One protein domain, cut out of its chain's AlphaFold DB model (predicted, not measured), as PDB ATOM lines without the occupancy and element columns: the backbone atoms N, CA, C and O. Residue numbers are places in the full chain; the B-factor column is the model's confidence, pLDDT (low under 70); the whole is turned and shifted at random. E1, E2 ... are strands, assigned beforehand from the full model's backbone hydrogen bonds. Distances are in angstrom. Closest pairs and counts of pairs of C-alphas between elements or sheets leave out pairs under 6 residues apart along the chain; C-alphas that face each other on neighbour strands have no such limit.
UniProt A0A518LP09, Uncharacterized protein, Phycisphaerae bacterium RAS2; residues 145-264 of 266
ATOM      1  N   VAL A 145     138.925 296.100 197.792       89.81
ATOM      2  CA  VAL A 145     139.087 294.678 197.456       89.81
ATOM      3  C   VAL A 145     138.436 293.723 198.466       89.81
ATOM      4  O   VAL A 145     138.039 292.613 198.105       89.81
ATOM      5  N   LEU A 146     138.309 294.141 199.730       91.44
ATOM      6  CA  LEU A 146     137.699 293.354 200.798       91.44
ATOM      7  C   LEU A 146     136.169 293.366 200.757       91.44
ATOM      8  O   LEU A 146     135.567 292.579 201.482       91.44
ATOM      9  N   ALA A 147     135.532 294.203 199.933       89.38
ATOM     10  CA  ALA A 147     134.076 294.320 199.867       89.38
ATOM     11  C   ALA A 147     133.383 292.947 199.779       89.38
ATOM     12  O   ALA A 147     133.781 292.084 198.993       89.38
ATOM     13  N   GLY A 148     132.338 292.750 200.586       87.56
ATOM     14  CA  GLY A 148     131.647 291.467 200.733       87.56
ATOM     15  C   GLY A 148     131.814 290.858 202.125       87.56
ATOM     16  O   GLY A 148     132.176 291.550 203.074       87.56
ATOM     17  N   ALA A 149     131.496 289.570 202.258       89.56
ATOM     18  CA  ALA A 149     131.589 288.837 203.520       89.56
ATOM     19  C   ALA A 149     132.691 287.773 203.456       89.56
ATOM     20  O   ALA A 149     132.859 287.108 202.436       89.56
ATOM     21  N   TRP A 150     133.418 287.614 204.556       92.62
ATOM     22  CA  TRP A 150     134.565 286.723 204.682       92.62
ATOM     23  C   TRP A 150     134.444 285.890 205.938       92.62
ATOM     24  O   TRP A 150     134.177 286.431 207.004       92.62
ATOM     25  N   GLU A 151     134.688 284.597 205.827       92.31
ATOM     26  CA  GLU A 151     134.528 283.637 206.907       92.31
ATOM     27  C   GLU A 151     135.847 282.962 207.257       92.31
ATOM     28  O   GLU A 151     136.558 282.494 206.377       92.31
ATOM     29  N   SER A 152     136.136 282.839 208.547       91.44
ATOM     30  CA  SER A 152     137.237 282.034 209.074       91.44
ATOM     31  C   SER A 152     136.714 281.095 210.153       91.44
ATOM     32  O   SER A 152     135.865 281.477 210.956       91.44
ATOM     33  N   THR A 153     137.276 279.889 210.224       88.88
ATOM     34  CA  THR A 153     137.183 279.017 211.400       88.88
ATOM     35  C   THR A 153     138.591 278.810 211.942       88.88
ATOM     36  O   THR A 153     139.425 278.200 211.278       88.88
ATOM     37  N   ASN A 154     138.872 279.345 213.127       83.06
ATOM     38  CA  ASN A 154     140.202 279.341 213.734       83.06
ATOM     39  C   ASN A 154     140.147 278.939 215.222       83.06
ATOM     40  O   ASN A 154     139.113 278.490 215.733       83.06
ATOM     41  N   ALA A 155     141.280 279.077 215.919       81.31
ATOM     42  CA  ALA A 155     141.419 278.737 217.336       81.31
ATOM     43  C   ALA A 155     140.459 279.520 218.256       81.31
ATOM     44  O   ALA A 155     140.100 279.023 219.319       81.31
ATOM     45  N   TYR A 156     140.005 280.699 217.827       78.38
ATOM     46  CA  TYR A 156     139.098 281.578 218.566       78.38
ATOM     47  C   TYR A 156     137.621 281.376 218.198       78.38
ATOM     48  O   TYR A 156     136.754 282.006 218.792       78.38
ATOM     49  N   GLY A 157     137.311 280.485 217.248       79.56
ATOM     50  CA  GLY A 157     135.941 280.194 216.826       79.56
ATOM     51  C   GLY A 157     135.711 280.398 215.335       79.56
ATOM     52  O   GLY A 157     136.646 280.517 214.543       79.56
ATOM     53  N   ARG A 158     134.433 280.388 214.951       84.50
ATOM     54  CA  ARG A 158     134.011 280.785 213.608       84.50
ATOM     55  C   ARG A 158     133.722 282.285 213.631       84.50
ATOM     56  O   ARG A 158     133.135 282.802 214.577       84.50
ATOM     57  N   THR A 159     134.151 282.995 212.601       84.56
ATOM     58  CA  THR A 159     133.994 284.445 212.478       84.56
ATOM     59  C   THR A 159     133.603 284.777 211.055       84.56
ATOM     60  O   THR A 159     134.233 284.282 210.125       84.56
ATOM     61  N   ILE A 160     132.618 285.656 210.881       87.50
ATOM     62  CA  ILE A 160     132.296 286.253 209.585       87.50
ATOM     63  C   ILE A 160     132.488 287.762 209.690       87.50
ATOM     64  O   ILE A 160     131.914 288.373 210.580       87.50
ATOM     65  N   ILE A 161     133.263 288.370 208.796       87.44
ATOM     66  CA  ILE A 161     133.478 289.822 208.721       87.44
ATOM     67  C   ILE A 161     132.900 290.327 207.400       87.44
ATOM     68  O   ILE A 161     133.185 289.768 206.342       87.44
ATOM     69  N   ARG A 162     132.090 291.386 207.451       86.25
ATOM     70  CA  ARG A 162     131.542 292.079 206.284       86.25
ATOM     71  C   ARG A 162     132.229 293.427 206.098       86.25
ATOM     72  O   ARG A 162     132.239 294.265 207.004       86.25
ATOM     73  N   PHE A 163     132.700 293.662 204.882       88.00
ATOM     74  CA  PHE A 163     133.219 294.945 204.432       88.00
ATOM     75  C   PHE A 163     132.271 295.579 203.414       88.00
ATOM     76  O   PHE A 163     131.661 294.894 202.586       88.00
ATOM     77  N   GLY A 164     132.143 296.901 203.487       85.81
ATOM     78  CA  GLY A 164     131.412 297.697 202.509       85.81
ATOM     79  C   GLY A 164     132.204 297.906 201.219       85.81
ATOM     80  O   GLY A 164     133.349 297.478 201.088       85.81
ATOM     81  N   ASN A 165     131.598 298.625 200.275       87.12
ATOM     82  CA  ASN A 165     132.187 298.883 198.954       87.12
ATOM     83  C   ASN A 165     133.486 299.703 198.993       87.12
ATOM     84  O   ASN A 165     134.222 299.687 198.017       87.12
ATOM     85  N   ASN A 166     133.779 300.398 200.097       87.50
ATOM     86  CA  ASN A 166     135.029 301.139 200.275       87.50
ATOM     87  C   ASN A 166     136.024 300.367 201.160       87.50
ATOM     88  O   ASN A 166     136.984 300.958 201.643       87.50
ATOM     89  N   GLY A 167     135.785 299.077 201.427       87.19
ATOM     90  CA  GLY A 167     136.649 298.240 202.264       87.19
ATOM     91  C   GLY A 167     136.510 298.481 203.762       87.19
ATOM     92  O   GLY A 167     137.238 297.888 204.550       87.19
ATOM     93  N   GLN A 168     135.582 299.345 204.161       87.75
ATOM     94  CA  GLN A 168     135.332 299.678 205.551       87.75
ATOM     95  C   GLN A 168     134.577 298.549 206.252       87.75
ATOM     96  O   GLN A 168     133.693 297.931 205.649       87.75
ATOM     97  N   VAL A 169     134.871 298.289 207.525       85.25
ATOM     98  CA  VAL A 169     134.137 297.260 208.281       85.25
ATOM     99  C   VAL A 169     132.721 297.758 208.535       85.25
ATOM    100  O   VAL A 169     132.509 298.835 209.098       85.25
ATOM    101  N   ILE A 170     131.742 296.978 208.090       80.88
ATOM    102  CA  ILE A 170     130.315 297.248 208.316       80.88
ATOM    103  C   ILE A 170     129.650 296.147 209.142       80.88
ATOM    104  O   ILE A 170     128.471 296.255 209.452       80.88
ATOM    105  N   GLY A 171     130.403 295.112 209.524       72.94
ATOM    106  CA  GLY A 171     129.972 294.179 210.552       72.94
ATOM    107  C   GLY A 171     130.892 292.981 210.773       72.94
ATOM    108  O   GLY A 171     131.669 292.624 209.892       72.94
ATOM    109  N   ALA A 172     130.777 292.321 211.927       72.00
ATOM    110  CA  ALA A 172     131.182 290.939 212.121       72.00
ATOM    111  C   ALA A 172     130.161 290.119 212.935       72.00
ATOM    112  O   ALA A 172     129.494 290.640 213.832       72.00
ATOM    113  N   ILE A 173     130.100 288.819 212.640       68.12
ATOM    114  CA  ILE A 173     129.495 287.782 213.482       68.12
ATOM    115  C   ILE A 173     130.625 286.969 214.108       68.12
ATOM    116  O   ILE A 173     131.500 286.466 213.396       68.12
ATOM    117  N   LEU A 174     130.580 286.795 215.423       69.25
ATOM    118  CA  LEU A 174     131.413 285.851 216.161       69.25
ATOM    119  C   LEU A 174     130.531 284.691 216.606       69.25
ATOM    120  O   LEU A 174     129.522 284.901 217.267       69.25
ATOM    121  N   PHE A 175     130.894 283.472 216.237       66.31
ATOM    122  CA  PHE A 175     130.176 282.282 216.672       66.31
ATOM    123  C   PHE A 175     130.841 281.769 217.945       66.31
ATOM    124  O   PHE A 175     131.978 281.287 217.902       66.31
ATOM    125  N   ASP A 176     130.134 281.869 219.063       56.91
ATOM    126  CA  ASP A 176     130.570 281.281 220.320       56.91
ATOM    127  C   ASP A 176     130.065 279.841 220.414       56.91
ATOM    128  O   ASP A 176     128.886 279.546 220.224       56.91
ATOM    129  N   ARG A 177     130.982 278.924 220.722       49.22
ATOM    130  CA  ARG A 177     130.677 277.502 220.910       49.22
ATOM    131  C   ARG A 177     130.183 277.181 222.328       49.22
ATOM    132  O   ARG A 177     129.920 276.016 222.608       49.22
ATOM    133  N   THR A 178     130.113 278.164 223.231       45.72
ATOM    134  CA  THR A 178     129.957 277.943 224.680       45.72
ATOM    135  C   THR A 178     128.672 278.499 225.299       45.72
ATOM    136  O   THR A 178     128.363 278.144 226.437       45.72
ATOM    137  N   ILE A 179     127.876 279.296 224.576       43.78
ATOM    138  CA  ILE A 179     126.653 279.923 225.112       43.78
ATOM    139  C   ILE A 179     125.403 279.321 224.462       43.78
ATOM    140  O   ILE A 179     125.286 279.248 223.241       43.78
ATOM    141  N   ALA A 180     124.458 278.871 225.293       35.09
ATOM    142  CA  ALA A 180     123.197 278.282 224.851       35.09
ATOM    143  C   ALA A 180     122.295 279.333 224.167       35.09
ATOM    144  O   ALA A 180     121.979 280.366 224.755       35.09
ATOM    145  N   GLY A 181     121.881 279.055 222.928       50.38
ATOM    146  CA  GLY A 181     121.161 279.958 222.018       50.38
ATOM    147  C   GLY A 181     121.537 279.634 220.568       50.38
ATOM    148  O   GLY A 181     122.191 278.622 220.324       50.38
ATOM    149  N   ASP A 182     121.191 280.475 219.591       49.06
ATOM    150  CA  ASP A 182     121.653 280.312 218.198       49.06
ATOM    151  C   ASP A 182     123.171 280.554 218.016       49.06
ATOM    152  O   ASP A 182     123.687 280.410 216.910       49.06
ATOM    153  N   GLY A 183     123.894 280.848 219.108       55.53
ATOM    154  CA  GLY A 183     125.358 280.779 219.197       55.53
ATOM    155  C   GLY A 183     126.111 281.948 218.557       55.53
ATOM    156  O   GLY A 183     127.327 281.872 218.402       55.53
ATOM    157  N   ASN A 184     125.412 283.027 218.178       61.31
ATOM    158  CA  ASN A 184     125.965 284.144 217.407       61.31
ATOM    159  C   ASN A 184     126.053 285.434 218.233       61.31
ATOM    160  O   ASN A 184     125.060 285.891 218.794       61.31
ATOM    161  N   PHE A 185     127.218 286.073 218.218       63.72
ATOM    162  CA  PHE A 185     127.452 287.430 218.699       63.72
ATOM    163  C   PHE A 185     127.569 288.396 217.529       63.72
ATOM    164  O   PHE A 185     128.407 288.218 216.643       63.72
ATOM    165  N   TYR A 186     126.754 289.445 217.557       66.94
ATOM    166  CA  TYR A 186     126.737 290.488 216.537       66.94
ATOM    167  C   TYR A 186     127.450 291.727 217.057       66.94
ATOM    168  O   TYR A 186     127.139 292.231 218.142       66.94
ATOM    169  N   VAL A 187     128.417 292.208 216.278       66.94
ATOM    170  CA  VAL A 187     129.329 293.268 216.708       66.94
ATOM    171  C   VAL A 187     129.258 294.453 215.767       66.94
ATOM    172  O   VAL A 187     129.606 294.345 214.594       66.94
ATOM    173  N   ALA A 188     128.880 295.610 216.294       66.19
ATOM    174  CA  ALA A 188     128.970 296.868 215.569       66.19
ATOM    175  C   ALA A 188     130.374 297.463 215.729       66.19
ATOM    176  O   ALA A 188     130.847 297.595 216.858       66.19
ATOM    177  N   TYR A 189     131.000 297.884 214.630       71.94
ATOM    178  CA  TYR A 189     132.275 298.606 214.664       71.94
ATOM    179  C   TYR A 189     132.085 300.057 214.233       71.94
ATOM    180  O   TYR A 189     131.410 300.334 213.243       71.94
ATOM    181  N   ASN A 190     132.685 300.992 214.975       73.44
ATOM    182  CA  ASN A 190     132.657 302.431 214.668       73.44
ATOM    183  C   ASN A 190     131.233 302.987 214.490       73.44
ATOM    184  O   ASN A 190     130.958 303.734 213.552       73.44
ATOM    185  N   ASN A 191     130.320 302.604 215.390       68.88
ATOM    186  CA  ASN A 191     128.904 302.992 215.372       68.88
ATOM    187  C   ASN A 191     128.142 302.586 214.101       68.88
ATOM    188  O   ASN A 191     127.093 303.158 213.813       68.88
ATOM    189  N   ARG A 192     128.640 301.602 213.342       71.62
ATOM    190  CA  ARG A 192     127.897 300.967 212.251       71.62
ATOM    191  C   ARG A 192     127.233 299.712 212.814       71.62
ATOM    192  O   ARG A 192     127.928 298.705 212.974       71.62
ATOM    193  N   PRO A 193     125.956 299.795 213.237       58.97
ATOM    194  CA  PRO A 193     125.253 298.642 213.767       58.97
ATOM    195  C   PRO A 193     125.183 297.534 212.720       58.97
ATOM    196  O   PRO A 193     125.229 297.780 211.518       58.97
ATOM    197  N   ILE A 194     125.089 296.305 213.214       57.91
ATOM    198  CA  ILE A 194     124.586 295.181 212.437       57.91
ATOM    199  C   ILE A 194     123.222 294.862 213.014       57.91
ATOM    200  O   ILE A 194     123.110 294.638 214.226       57.91
ATOM    201  N   ARG A 195     122.196 294.774 212.169       53.16
ATOM    202  CA  ARG A 195     120.940 294.152 212.584       53.16
ATOM    203  C   ARG A 195     121.099 292.634 212.615       53.16
ATOM    204  O   ARG A 195     121.022 291.970 211.590       53.16
ATOM    205  N   GLY A 196     121.279 292.090 213.818       53.97
ATOM    206  CA  GLY A 196     121.024 290.672 214.082       53.97
ATOM    207  C   GLY A 196     119.539 290.318 213.913       53.97
ATOM    208  O   GLY A 196     118.722 291.145 213.492       53.97
ATOM    209  N   ALA A 197     119.156 289.093 214.272       51.34
ATOM    210  CA  ALA A 197     117.742 288.734 214.316       51.34
ATOM    211  C   ALA A 197     116.981 289.651 215.304       51.34
ATOM    212  O   ALA A 197     117.560 290.105 216.300       51.34
ATOM    213  N   PRO A 198     115.687 289.944 215.064       53.78
ATOM    214  CA  PRO A 198     114.893 290.780 215.962       53.78
ATOM    215  C   PRO A 198     114.986 290.311 217.424       53.78
ATOM    216  O   PRO A 198     114.727 289.149 217.722       53.78
ATOM    217  N   GLY A 199     115.346 291.224 218.332       62.25
ATOM    218  CA  GLY A 199     115.465 290.949 219.771       62.25
ATOM    219  C   GLY A 199     116.861 290.539 220.260       62.25
ATOM    220  O   GLY A 199     117.034 290.347 221.461       62.25
ATOM    221  N   GLN A 200     117.859 290.438 219.378       63.12
ATOM    222  CA  GLN A 200     119.232 290.111 219.778       63.12
ATOM    223  C   GLN A 200     120.012 291.335 220.274       63.12
ATOM    224  O   GLN A 200     119.876 292.443 219.752       63.12
ATOM    225  N   SER A 201     120.847 291.130 221.296       67.25
ATOM    226  CA  SER A 201     121.730 292.170 221.830       67.25
ATOM    227  C   SER A 201     122.905 292.430 220.886       67.25
ATOM    228  O   SER A 201     123.573 291.496 220.445       67.25
ATOM    229  N   VAL A 202     123.177 293.707 220.611       69.81
ATOM    230  CA  VAL A 202     124.335 294.151 219.824       69.81
ATOM    231  C   VAL A 202     125.423 294.630 220.773       69.81
ATOM    232  O   VAL A 202     125.166 295.456 221.651       69.81
ATOM    233  N   VAL A 203     126.644 294.136 220.579       73.50
ATOM    234  CA  VAL A 203     127.818 294.598 221.326       73.50
ATOM    235  C   VAL A 203     128.524 295.669 220.501       73.50
ATOM    236  O   VAL A 203     128.855 295.450 219.334       73.50
ATOM    237  N   LEU A 204     128.740 296.841 221.097       72.44
ATOM    238  CA  LEU A 204     129.516 297.908 220.471       72.44
ATOM    239  C   LEU A 204     131.009 297.654 220.690       72.44
ATOM    240  O   LEU A 204     131.446 297.464 221.825       72.44
ATOM    241  N   ALA A 205     131.783 297.701 219.611       71.81
ATOM    242  CA  ALA A 205     133.237 297.666 219.642       71.81
ATOM    243  C   ALA A 205     133.817 298.809 218.796       71.81
ATOM    244  O   ALA A 205     133.200 299.313 217.854       71.81
ATOM    245  N   THR A 206     135.032 299.233 219.127       70.25
ATOM    246  CA  THR A 206     135.815 300.159 218.306       70.25
ATOM    247  C   THR A 206     136.891 299.378 217.566       70.25
ATOM    248  O   THR A 206     137.515 298.465 218.109       70.25
ATOM    249  N   ALA A 207     137.101 299.703 216.295       73.88
ATOM    250  CA  ALA A 207     138.163 299.097 215.507       73.88
ATOM    251  C   ALA A 207     138.721 300.112 214.520       73.88
ATOM    252  O   ALA A 207     137.984 300.927 213.968       73.88
ATOM    253  N   ASN A 208     140.021 300.040 214.260       81.50
ATOM    254  CA  ASN A 208     140.584 300.786 213.145       81.50
ATOM    255  C   ASN A 208     140.058 300.203 211.831       81.50
ATOM    256  O   ASN A 208     139.821 298.997 211.729       81.50
ATOM    257  N   GLU A 209     139.871 301.061 210.829       85.81
ATOM    258  CA  GLU A 209     139.536 300.582 209.491       85.81
ATOM    259  C   GLU A 209     140.691 299.738 208.932       85.81
ATOM    260  O   GLU A 209     141.855 299.968 209.294       85.81
ATOM    261  N   PRO A 210     140.398 298.768 208.050       90.69
ATOM    262  CA  PRO A 210     141.432 297.974 207.420       90.69
ATOM    263  C   PRO A 210     142.429 298.869 206.694       90.69
ATOM    264  O   PRO A 210     142.082 299.917 206.148       90.69
ATOM    265  N   THR A 211     143.674 298.422 206.651       92.44
ATOM    266  CA  THR A 211     144.720 299.052 205.847       92.44
ATOM    267  C   THR A 211     145.227 298.066 204.814       92.44
ATOM    268  O   THR A 211     145.136 296.850 204.997       92.44
ATOM    269  N   ARG A 212     145.761 298.590 203.712       91.06
ATOM    270  CA  ARG A 212     146.376 297.788 202.661       91.06
ATOM    271  C   ARG A 212     147.721 298.371 202.268       91.06
ATOM    272  O   ARG A 212     147.852 299.576 202.068       91.06
ATOM    273  N   THR A 213     148.705 297.501 202.114       87.12
ATOM    274  CA  THR A 213     150.007 297.817 201.531       87.12
ATOM    275  C   THR A 213     150.322 296.736 200.509       87.12
ATOM    276  O   THR A 213     150.530 295.579 200.867       87.12
ATOM    277  N   LEU A 214     150.325 297.103 199.225       81.69
ATOM    278  CA  LEU A 214     150.452 296.157 198.112       81.69
ATOM    279  C   LEU A 214     149.373 295.059 198.180       81.69
ATOM    280  O   LEU A 214     148.183 295.364 198.136       81.69
ATOM    281  N   ASN A 215     149.770 293.791 198.301       81.56
ATOM    282  CA  ASN A 215     148.858 292.646 198.390       81.56
ATOM    283  C   ASN A 215     148.540 292.232 199.829       81.56
ATOM    284  O   ASN A 215     147.820 291.257 200.038       81.56
ATOM    285  N   THR A 216     149.063 292.975 200.802       89.38
ATOM    286  CA  THR A 216     148.896 292.691 202.220       89.38
ATOM    287  C   THR A 216     147.833 293.604 202.805       89.38
ATOM    288  O   THR A 216     147.895 294.824 202.637       89.38
ATOM    289  N   VAL A 217     146.875 293.029 203.521       93.00
ATOM    290  CA  VAL A 217     145.862 293.761 204.284       93.00
ATOM    291  C   VAL A 217     145.999 293.473 205.774       93.00
ATOM    292  O   VAL A 217     146.420 292.392 206.186       93.00
ATOM    293  N   ASN A 218     145.631 294.458 206.584       92.19
ATOM    294  CA  ASN A 218     145.665 294.365 208.037       92.19
ATOM    295  C   ASN A 218     144.359 294.894 208.617       92.19
ATOM    296  O   ASN A 218     143.919 295.990 208.265       92.19
ATOM    297  N   PHE A 219     143.780 294.134 209.536       90.75
ATOM    298  CA  PHE A 219     142.645 294.527 210.355       90.75
ATOM    299  C   PHE A 219     142.677 293.708 211.639       90.75
ATOM    300  O   PHE A 219     142.499 292.500 211.583       90.75
ATOM    301  N   VAL A 220     142.864 294.335 212.795       87.81
ATOM    302  CA  VAL A 220     142.784 293.633 214.081       87.81
ATOM    303  C   VAL A 220     141.954 294.444 215.043       87.81
ATOM    304  O   VAL A 220     142.106 295.659 215.166       87.81
ATOM    305  N   THR A 221     141.088 293.744 215.754       84.50
ATOM    306  CA  THR A 221     140.333 294.282 216.873       84.50
ATOM    307  C   THR A 221     140.140 293.202 217.932       84.50
ATOM    308  O   THR A 221     140.495 292.040 217.736       84.50
ATOM    309  N   THR A 222     139.613 293.593 219.085       79.19
ATOM    310  CA  THR A 222     139.238 292.684 220.165       79.19
ATOM    311  C   THR A 222     137.764 292.880 220.461       79.19
ATOM    312  O   THR A 222     137.329 294.001 220.715       79.19
ATOM    313  N   THR A 223     136.994 291.796 220.460       72.81
ATOM    314  CA  THR A 223     135.586 291.824 220.862       72.81
ATOM    315  C   THR A 223     135.305 290.717 221.858       72.81
ATOM    316  O   THR A 223     135.718 289.580 221.656       72.81
ATOM    317  N   LEU A 224     134.613 291.058 222.952       72.81
ATOM    318  CA  LEU A 224     134.316 290.130 224.051       72.81
ATOM    319  C   LEU A 224     135.574 289.436 224.610       72.81
ATOM    320  O   LEU A 224     135.515 288.305 225.075       72.81
ATOM    321  N   GLY A 225     136.723 290.118 224.549       75.31
ATOM    322  CA  GLY A 225     138.013 289.586 224.993       75.31
ATOM    323  C   GLY A 225     138.731 288.683 223.983       75.31
ATOM    324  O   GLY A 225     139.853 288.269 224.263       75.31
ATOM    325  N   TYR A 226     138.147 288.417 222.811       78.69
ATOM    326  CA  TYR A 226     138.758 287.591 221.766       78.69
ATOM    327  C   TYR A 226     139.269 288.436 220.592       78.69
ATOM    328  O   TYR A 226     138.594 289.392 220.188       78.69
ATOM    329  N   PRO A 227     140.445 288.107 220.024       84.19
ATOM    330  CA  PRO A 227     140.963 288.794 218.850       84.19
ATOM    331  C   PRO A 227     140.129 288.441 217.612       84.19
ATOM    332  O   PRO A 227     139.700 287.303 217.429       84.19
ATOM    333  N   VAL A 228     139.916 289.430 216.747       84.38
ATOM    334  CA  VAL A 228     139.138 289.311 215.511       84.38
ATOM    335  C   VAL A 228     139.878 290.012 214.383       84.38
ATOM    336  O   VAL A 228     140.325 291.147 214.548       84.38
ATOM    337  N   GLY A 229     139.964 289.353 213.228       88.56
ATOM    338  CA  GLY A 229     140.574 289.904 212.027       88.56
ATOM    339  C   GLY A 229     141.818 289.137 211.597       88.56
ATOM    340  O   GLY A 229     141.872 287.913 211.700       88.56
ATOM    341  N   PHE A 230     142.789 289.856 211.056       92.25
ATOM    342  CA  PHE A 230     143.971 289.321 210.411       92.25
ATOM    343  C   PHE A 230     145.094 290.373 210.318       92.25
ATOM    344  O   PHE A 230     144.871 291.562 210.087       92.25
ATOM    345  N   GLU A 231     146.325 289.906 210.445       93.62
ATOM    346  CA  GLU A 231     147.583 290.638 210.328       93.62
ATOM    347  C   GLU A 231     148.394 290.044 209.189       93.62
ATOM    348  O   GLU A 231     148.434 288.824 209.001       93.62
ATOM    349  N   ASN A 232     149.081 290.916 208.459       93.38
ATOM    350  CA  ASN A 232     149.934 290.585 207.329       93.38
ATOM    351  C   ASN A 232     149.252 289.637 206.338       93.38
ATOM    352  O   ASN A 232     149.870 288.705 205.826       93.38
ATOM    353  N   ALA A 233     147.961 289.861 206.097       94.38
ATOM    354  CA  ALA A 233     147.155 288.899 205.385       94.38
ATOM    355  C   ALA A 233     147.268 289.111 203.878       94.38
ATOM    356  O   ALA A 233     146.986 290.198 203.372       94.38
ATOM    357  N   ALA A 234     147.690 288.077 203.163       93.50
ATOM    358  CA  ALA A 234     147.815 288.082 201.718       93.50
ATOM    359  C   ALA A 234     146.515 287.594 201.074       93.50
ATOM    360  O   ALA A 234     145.974 286.551 201.448       93.50
ATOM    361  N   LEU A 235     146.035 288.341 200.080       90.19
ATOM    362  CA  LEU A 235     144.967 287.881 199.194       90.19
ATOM    363  C   LEU A 235     145.517 286.826 198.229       90.19
ATOM    364  O   LEU A 235     146.581 287.018 197.635       90.19
ATOM    365  N   SER A 236     144.780 285.732 198.041       88.69
ATOM    366  CA  SER A 236     145.060 284.800 196.950       88.69
ATOM    367  C   SER A 236     144.859 285.473 195.592       88.69
ATOM    368  O   SER A 236     144.136 286.460 195.467       88.69
ATOM    369  N   ALA A 237     145.491 284.926 194.552       80.62
ATOM    370  CA  ALA A 237     145.439 285.489 193.199       80.62
ATOM    371  C   ALA A 237     144.020 285.526 192.592       80.62
ATOM    372  O   ALA A 237     143.752 286.325 191.699       80.62
ATOM    373  N   ASP A 238     143.118 284.671 193.080       77.44
ATOM    374  CA  ASP A 238     141.695 284.642 192.724       77.44
ATOM    375  C   ASP A 238     140.822 285.542 193.622       77.44
ATOM    376  O   ASP A 238     139.624 285.677 193.382       77.44
ATOM    377  N   PHE A 239     141.407 286.172 194.648       85.44
ATOM    378  CA  PHE A 239     140.740 287.023 195.641       85.44
ATOM    379  C   PHE A 239     139.596 286.339 196.404       85.44
ATOM    380  O   PHE A 239     138.729 287.023 196.971       85.44
ATOM    381  N   LEU A 240     139.592 285.003 196.440       87.44
ATOM    382  CA  LEU A 240     138.606 284.192 197.158       87.44
ATOM    383  C   LEU A 240     139.077 283.775 198.547       87.44
ATOM    384  O   LEU A 240     138.259 283.364 199.367       87.44
ATOM    385  N   SER A 241     140.369 283.903 198.837       92.00
ATOM    386  CA  SER A 241     140.915 283.618 200.154       92.00
ATOM    387  C   SER A 241     141.891 284.692 200.611       92.00
ATOM    388  O   SER A 241     142.479 285.433 199.821       92.00
ATOM    389  N   LEU A 242     142.026 284.776 201.923       94.12
ATOM    390  CA  LEU A 242     142.914 285.683 202.611       94.12
ATOM    391  C   LEU A 242     143.632 284.899 203.707       94.12
ATOM    392  O   LEU A 242     142.979 284.326 204.578       94.12
ATOM    393  N   GLN A 243     144.961 284.875 203.679       95.75
ATOM    394  CA  GLN A 243     145.773 284.113 204.630       95.75
ATOM    395  C   GLN A 243     146.724 285.035 205.374       95.75
ATOM    396  O   GLN A 243     147.461 285.789 204.747       95.75
ATOM    397  N   GLY A 244     146.725 284.967 206.701       95.19
ATOM    398  CA  GLY A 244     147.566 285.808 207.546       95.19
ATOM    399  C   GLY A 244     147.692 285.246 208.954       95.19
ATOM    400  O   GLY A 244     147.544 284.045 209.175       95.19
ATOM    401  N   MET A 245     147.941 286.132 209.910       94.94
ATOM    402  CA  MET A 245     148.064 285.806 211.331       94.94
ATOM    403  C   MET A 245     146.972 286.511 212.138       94.94
ATOM    404  O   MET A 245     146.490 287.562 211.748       94.94
ATOM    405  N   LEU A 246     146.576 285.965 213.277       91.75
ATOM    406  CA  LEU A 246     145.722 286.628 214.256       91.75
ATOM    407  C   LEU A 246     146.266 286.291 215.636       91.75
ATOM    408  O   LEU A 246     146.265 285.123 216.021       91.75
ATOM    409  N   ALA A 247     146.775 287.298 216.351       89.00
ATOM    410  CA  ALA A 247     147.407 287.115 217.659       89.00
ATOM    411  C   ALA A 247     148.477 285.996 217.661       89.00
ATOM    412  O   ALA A 247     148.558 285.182 218.579       89.00
ATOM    413  N   GLY A 248     149.290 285.937 216.600       90.81
ATOM    414  CA  GLY A 248     150.359 284.942 216.447       90.81
ATOM    415  C   GLY A 248     149.914 283.556 215.962       90.81
ATOM    416  O   GLY A 248     150.762 282.679 215.813       90.81
ATOM    417  N   VAL A 249     148.629 283.350 215.654       90.75
ATOM    418  CA  VAL A 249     148.100 282.090 215.106       90.75
ATOM    419  C   VAL A 249     147.745 282.257 213.625       90.75
ATOM    420  O   VAL A 249     147.114 283.254 213.280       90.75
ATOM    421  N   PRO A 250     148.088 281.310 212.732       94.06
ATOM    422  CA  PRO A 250     147.653 281.365 211.340       94.06
ATOM    423  C   PRO A 250     146.127 281.387 211.210       94.06
ATOM    424  O   PRO A 250     145.425 280.600 211.848       94.06
ATOM    425  N   VAL A 251     145.613 282.262 210.348       93.69
ATOM    426  CA  VAL A 251     144.188 282.351 210.017       93.69
ATOM    427  C   VAL A 251     143.983 282.378 208.514       93.69
ATOM    428  O   VAL A 251     144.777 282.943 207.763       93.69
ATOM    429  N   THR A 252     142.894 281.758 208.074       95.62
ATOM    430  CA  THR A 252     142.452 281.790 206.682       95.62
ATOM    431  C   THR A 252     141.001 282.223 206.647       95.62
ATOM    432  O   THR A 252     140.147 281.595 207.271       95.62
ATOM    433  N   TYR A 253     140.739 283.287 205.901       94.75
ATOM    434  CA  TYR A 253     139.401 283.745 205.584       94.75
ATOM    435  C   TYR A 253     139.053 283.347 204.151       94.75
ATOM    436  O   TYR A 253     139.817 283.617 203.227       94.75
ATOM    437  N   ALA A 254     137.891 282.737 203.958       94.62
ATOM    438  CA  ALA A 254     137.298 282.466 202.658       94.62
ATOM    439  C   ALA A 254     136.213 283.504 202.364       94.62
ATOM    440  O   ALA A 254     135.403 283.837 203.231       94.62
ATOM    441  N   ARG A 255     136.176 284.024 201.139       91.81
ATOM    442  CA  ARG A 255     135.112 284.922 200.693       91.81
ATOM    443  C   ARG A 255     133.818 284.126 200.528       91.81
ATOM    444  O   ARG A 255     133.796 283.089 199.868       91.81
ATOM    445  N   LEU A 256     132.727 284.632 201.089       89.62
ATOM    446  CA  LEU A 256     131.399 284.054 200.914       89.62
ATOM    447  C   LEU A 256     130.786 284.516 199.587       89.62
ATOM    448  O   LEU A 256     130.873 285.690 199.223       89.62
ATOM    449  N   SER A 257     130.117 283.598 198.887       82.69
ATOM    450  CA  SER A 257     129.393 283.877 197.636       82.69
ATOM    451  C   SER A 257     128.136 284.729 197.841       82.69
ATOM    452  O   SER A 257     127.664 285.380 196.912       82.69
ATOM    453  N   SER A 258     127.608 284.752 199.064       82.25
ATOM    454  CA  SER A 258     126.467 285.566 199.470       82.25
ATOM    455  C   SER A 258     126.685 286.128 200.866       82.25
ATOM    456  O   SER A 258     127.258 285.461 201.731       82.25
ATOM    457  N   ILE A 259     126.169 287.327 201.108       80.44
ATOM    458  CA  ILE A 259     126.171 287.927 202.439       80.44
ATOM    459  C   ILE A 259     125.116 287.191 203.280       80.44
ATOM    460  O   ILE A 259     123.960 287.123 202.859       80.44
ATOM    461  N   PRO A 260     125.475 286.629 204.449       74.81
ATOM    462  CA  PRO A 260     124.500 286.014 205.341       74.81
ATOM    463  C   PRO A 260     123.355 286.980 205.663       74.81
ATOM    464  O   PRO A 260     123.599 288.166 205.856       74.81
ATOM    465  N   GLY A 261     122.119 286.479 205.766       72.50
ATOM    466  CA  GLY A 261     120.924 287.284 206.070       72.50
ATOM    467  C   GLY A 261     121.115 288.304 207.207       72.50
ATOM    468  O   GLY A 261     120.881 289.489 206.980       72.50
ATOM    469  N   PRO A 262     121.639 287.893 208.381       67.81
ATOM    470  CA  PRO A 262     121.910 288.798 209.506       67.81
ATOM    471  C   PRO A 262     122.978 289.869 209.242       67.81
ATOM    472  O   PRO A 262     123.222 290.729 210.074       67.81
ATOM    473  N   LEU A 263     123.680 289.782 208.116       67.88
ATOM    474  CA  LEU A 263     124.680 290.742 207.686       67.88
ATOM    475  C   LEU A 263     124.207 291.571 206.499       67.88
ATOM    476  O   LEU A 263     125.002 292.383 206.063       67.88
ATOM    477  N   MET A 264     123.007 291.386 205.935       65.50
ATOM    478  CA  MET A 264     122.587 292.075 204.701       65.50
ATOM    479  C   MET A 264     122.267 293.563 204.916       65.50
ATOM    480  O   MET A 264     122.723 294.385 204.115       65.50
TER     481      MET A 264
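AT A GLANCE: This is residues 145 to 264 of the 266 residues of an uncharacterized protein of Phycisphaerae bacterium RAS2 (UniProt A0A518LP09). A single ten-stranded sheet curls like part of a flattened barrel and folds back on itself, so that E5, E4, E3, E2, E1, E10 and E9 face E7 and E6 across the bent strand E8. The barrel is incompletely closed: edge strand E5 comes near the end of E7 but is no sheet neighbour of it. The printed part has 120 residues with ten named strands, E1 to E10 in order along the chain, and no named helix; the class is all strand. The sheet is mixed, in the order E5 E4 E3 E2 E1 E10 E9 E8 E7 E6. The whole is compact, with a radius of gyration of the C-alphas of 13.4 A and spans of 41 by 28 by 26 A.

HOW THE PARTS SIT: The sheet is strongly twisted, its C-alphas lying up to 11.3 A off their best plane. E1, residues 148 to 154, and E2, residues 157 to 163, form a hairpin at 162 degrees, with N 150 and O 161 2.8 A apart. E3, residues 169 to 175, and E4, residues 184 to 189, continue a meander, each strand the antiparallel neighbour of the one before; N 173 to O 160 and N 185 to O 174 are each 2.8 A. Edge strand E5, residues 202 to 205, is parallel to E4 at 44 degrees, with N 205 and O 188 2.9 A apart. On the other side of E1 is E10, residues 249 to 255, antiparallel at 145 degrees, with N 151 and O 254 2.8 A apart. A second meander holds E6, residues 211 to 213, E7, residues 216 to 223, E8, residues 226 to 235, E9, residues 241 to 246, and E10. Its N and O pairs include N 213 and O 216, 2.8 A, N 230 and O 219, 2.7 A, N 231 and O 245, 2.7 A, and N 253 and O 242, 2.8 A. E8 bends by 70 degrees at residue 232 and is the hinge of this folded sheet, one sheet bent back into two leaves that face each other. The closest C-alphas of E5 and E7, Ala 205 and Thr 223, are 6.4 A apart.

IN THESE COORDINATES: E1 begins at C-alpha 148 (131.647, 291.467, 200.733) and measures 19.7 A; E2 measures 19.5 A. E8, the longest strand, spans 23.4 A and E7 22.9 A. E10, 19.6 A long, ends at C-alpha 255 (135.112, 284.922, 200.693).

THE WHOLE: The C-alphas farthest apart, Ala 180 and Leu 214, are 42.2 A from each other. The printed part has no cut. The link from E4 to E5, residues 190 to 201, is long. Mean pLDDT of the printed part is 79.0; residues 173 to 188, 191, 193 to 202 and 262 to 264 are under 70.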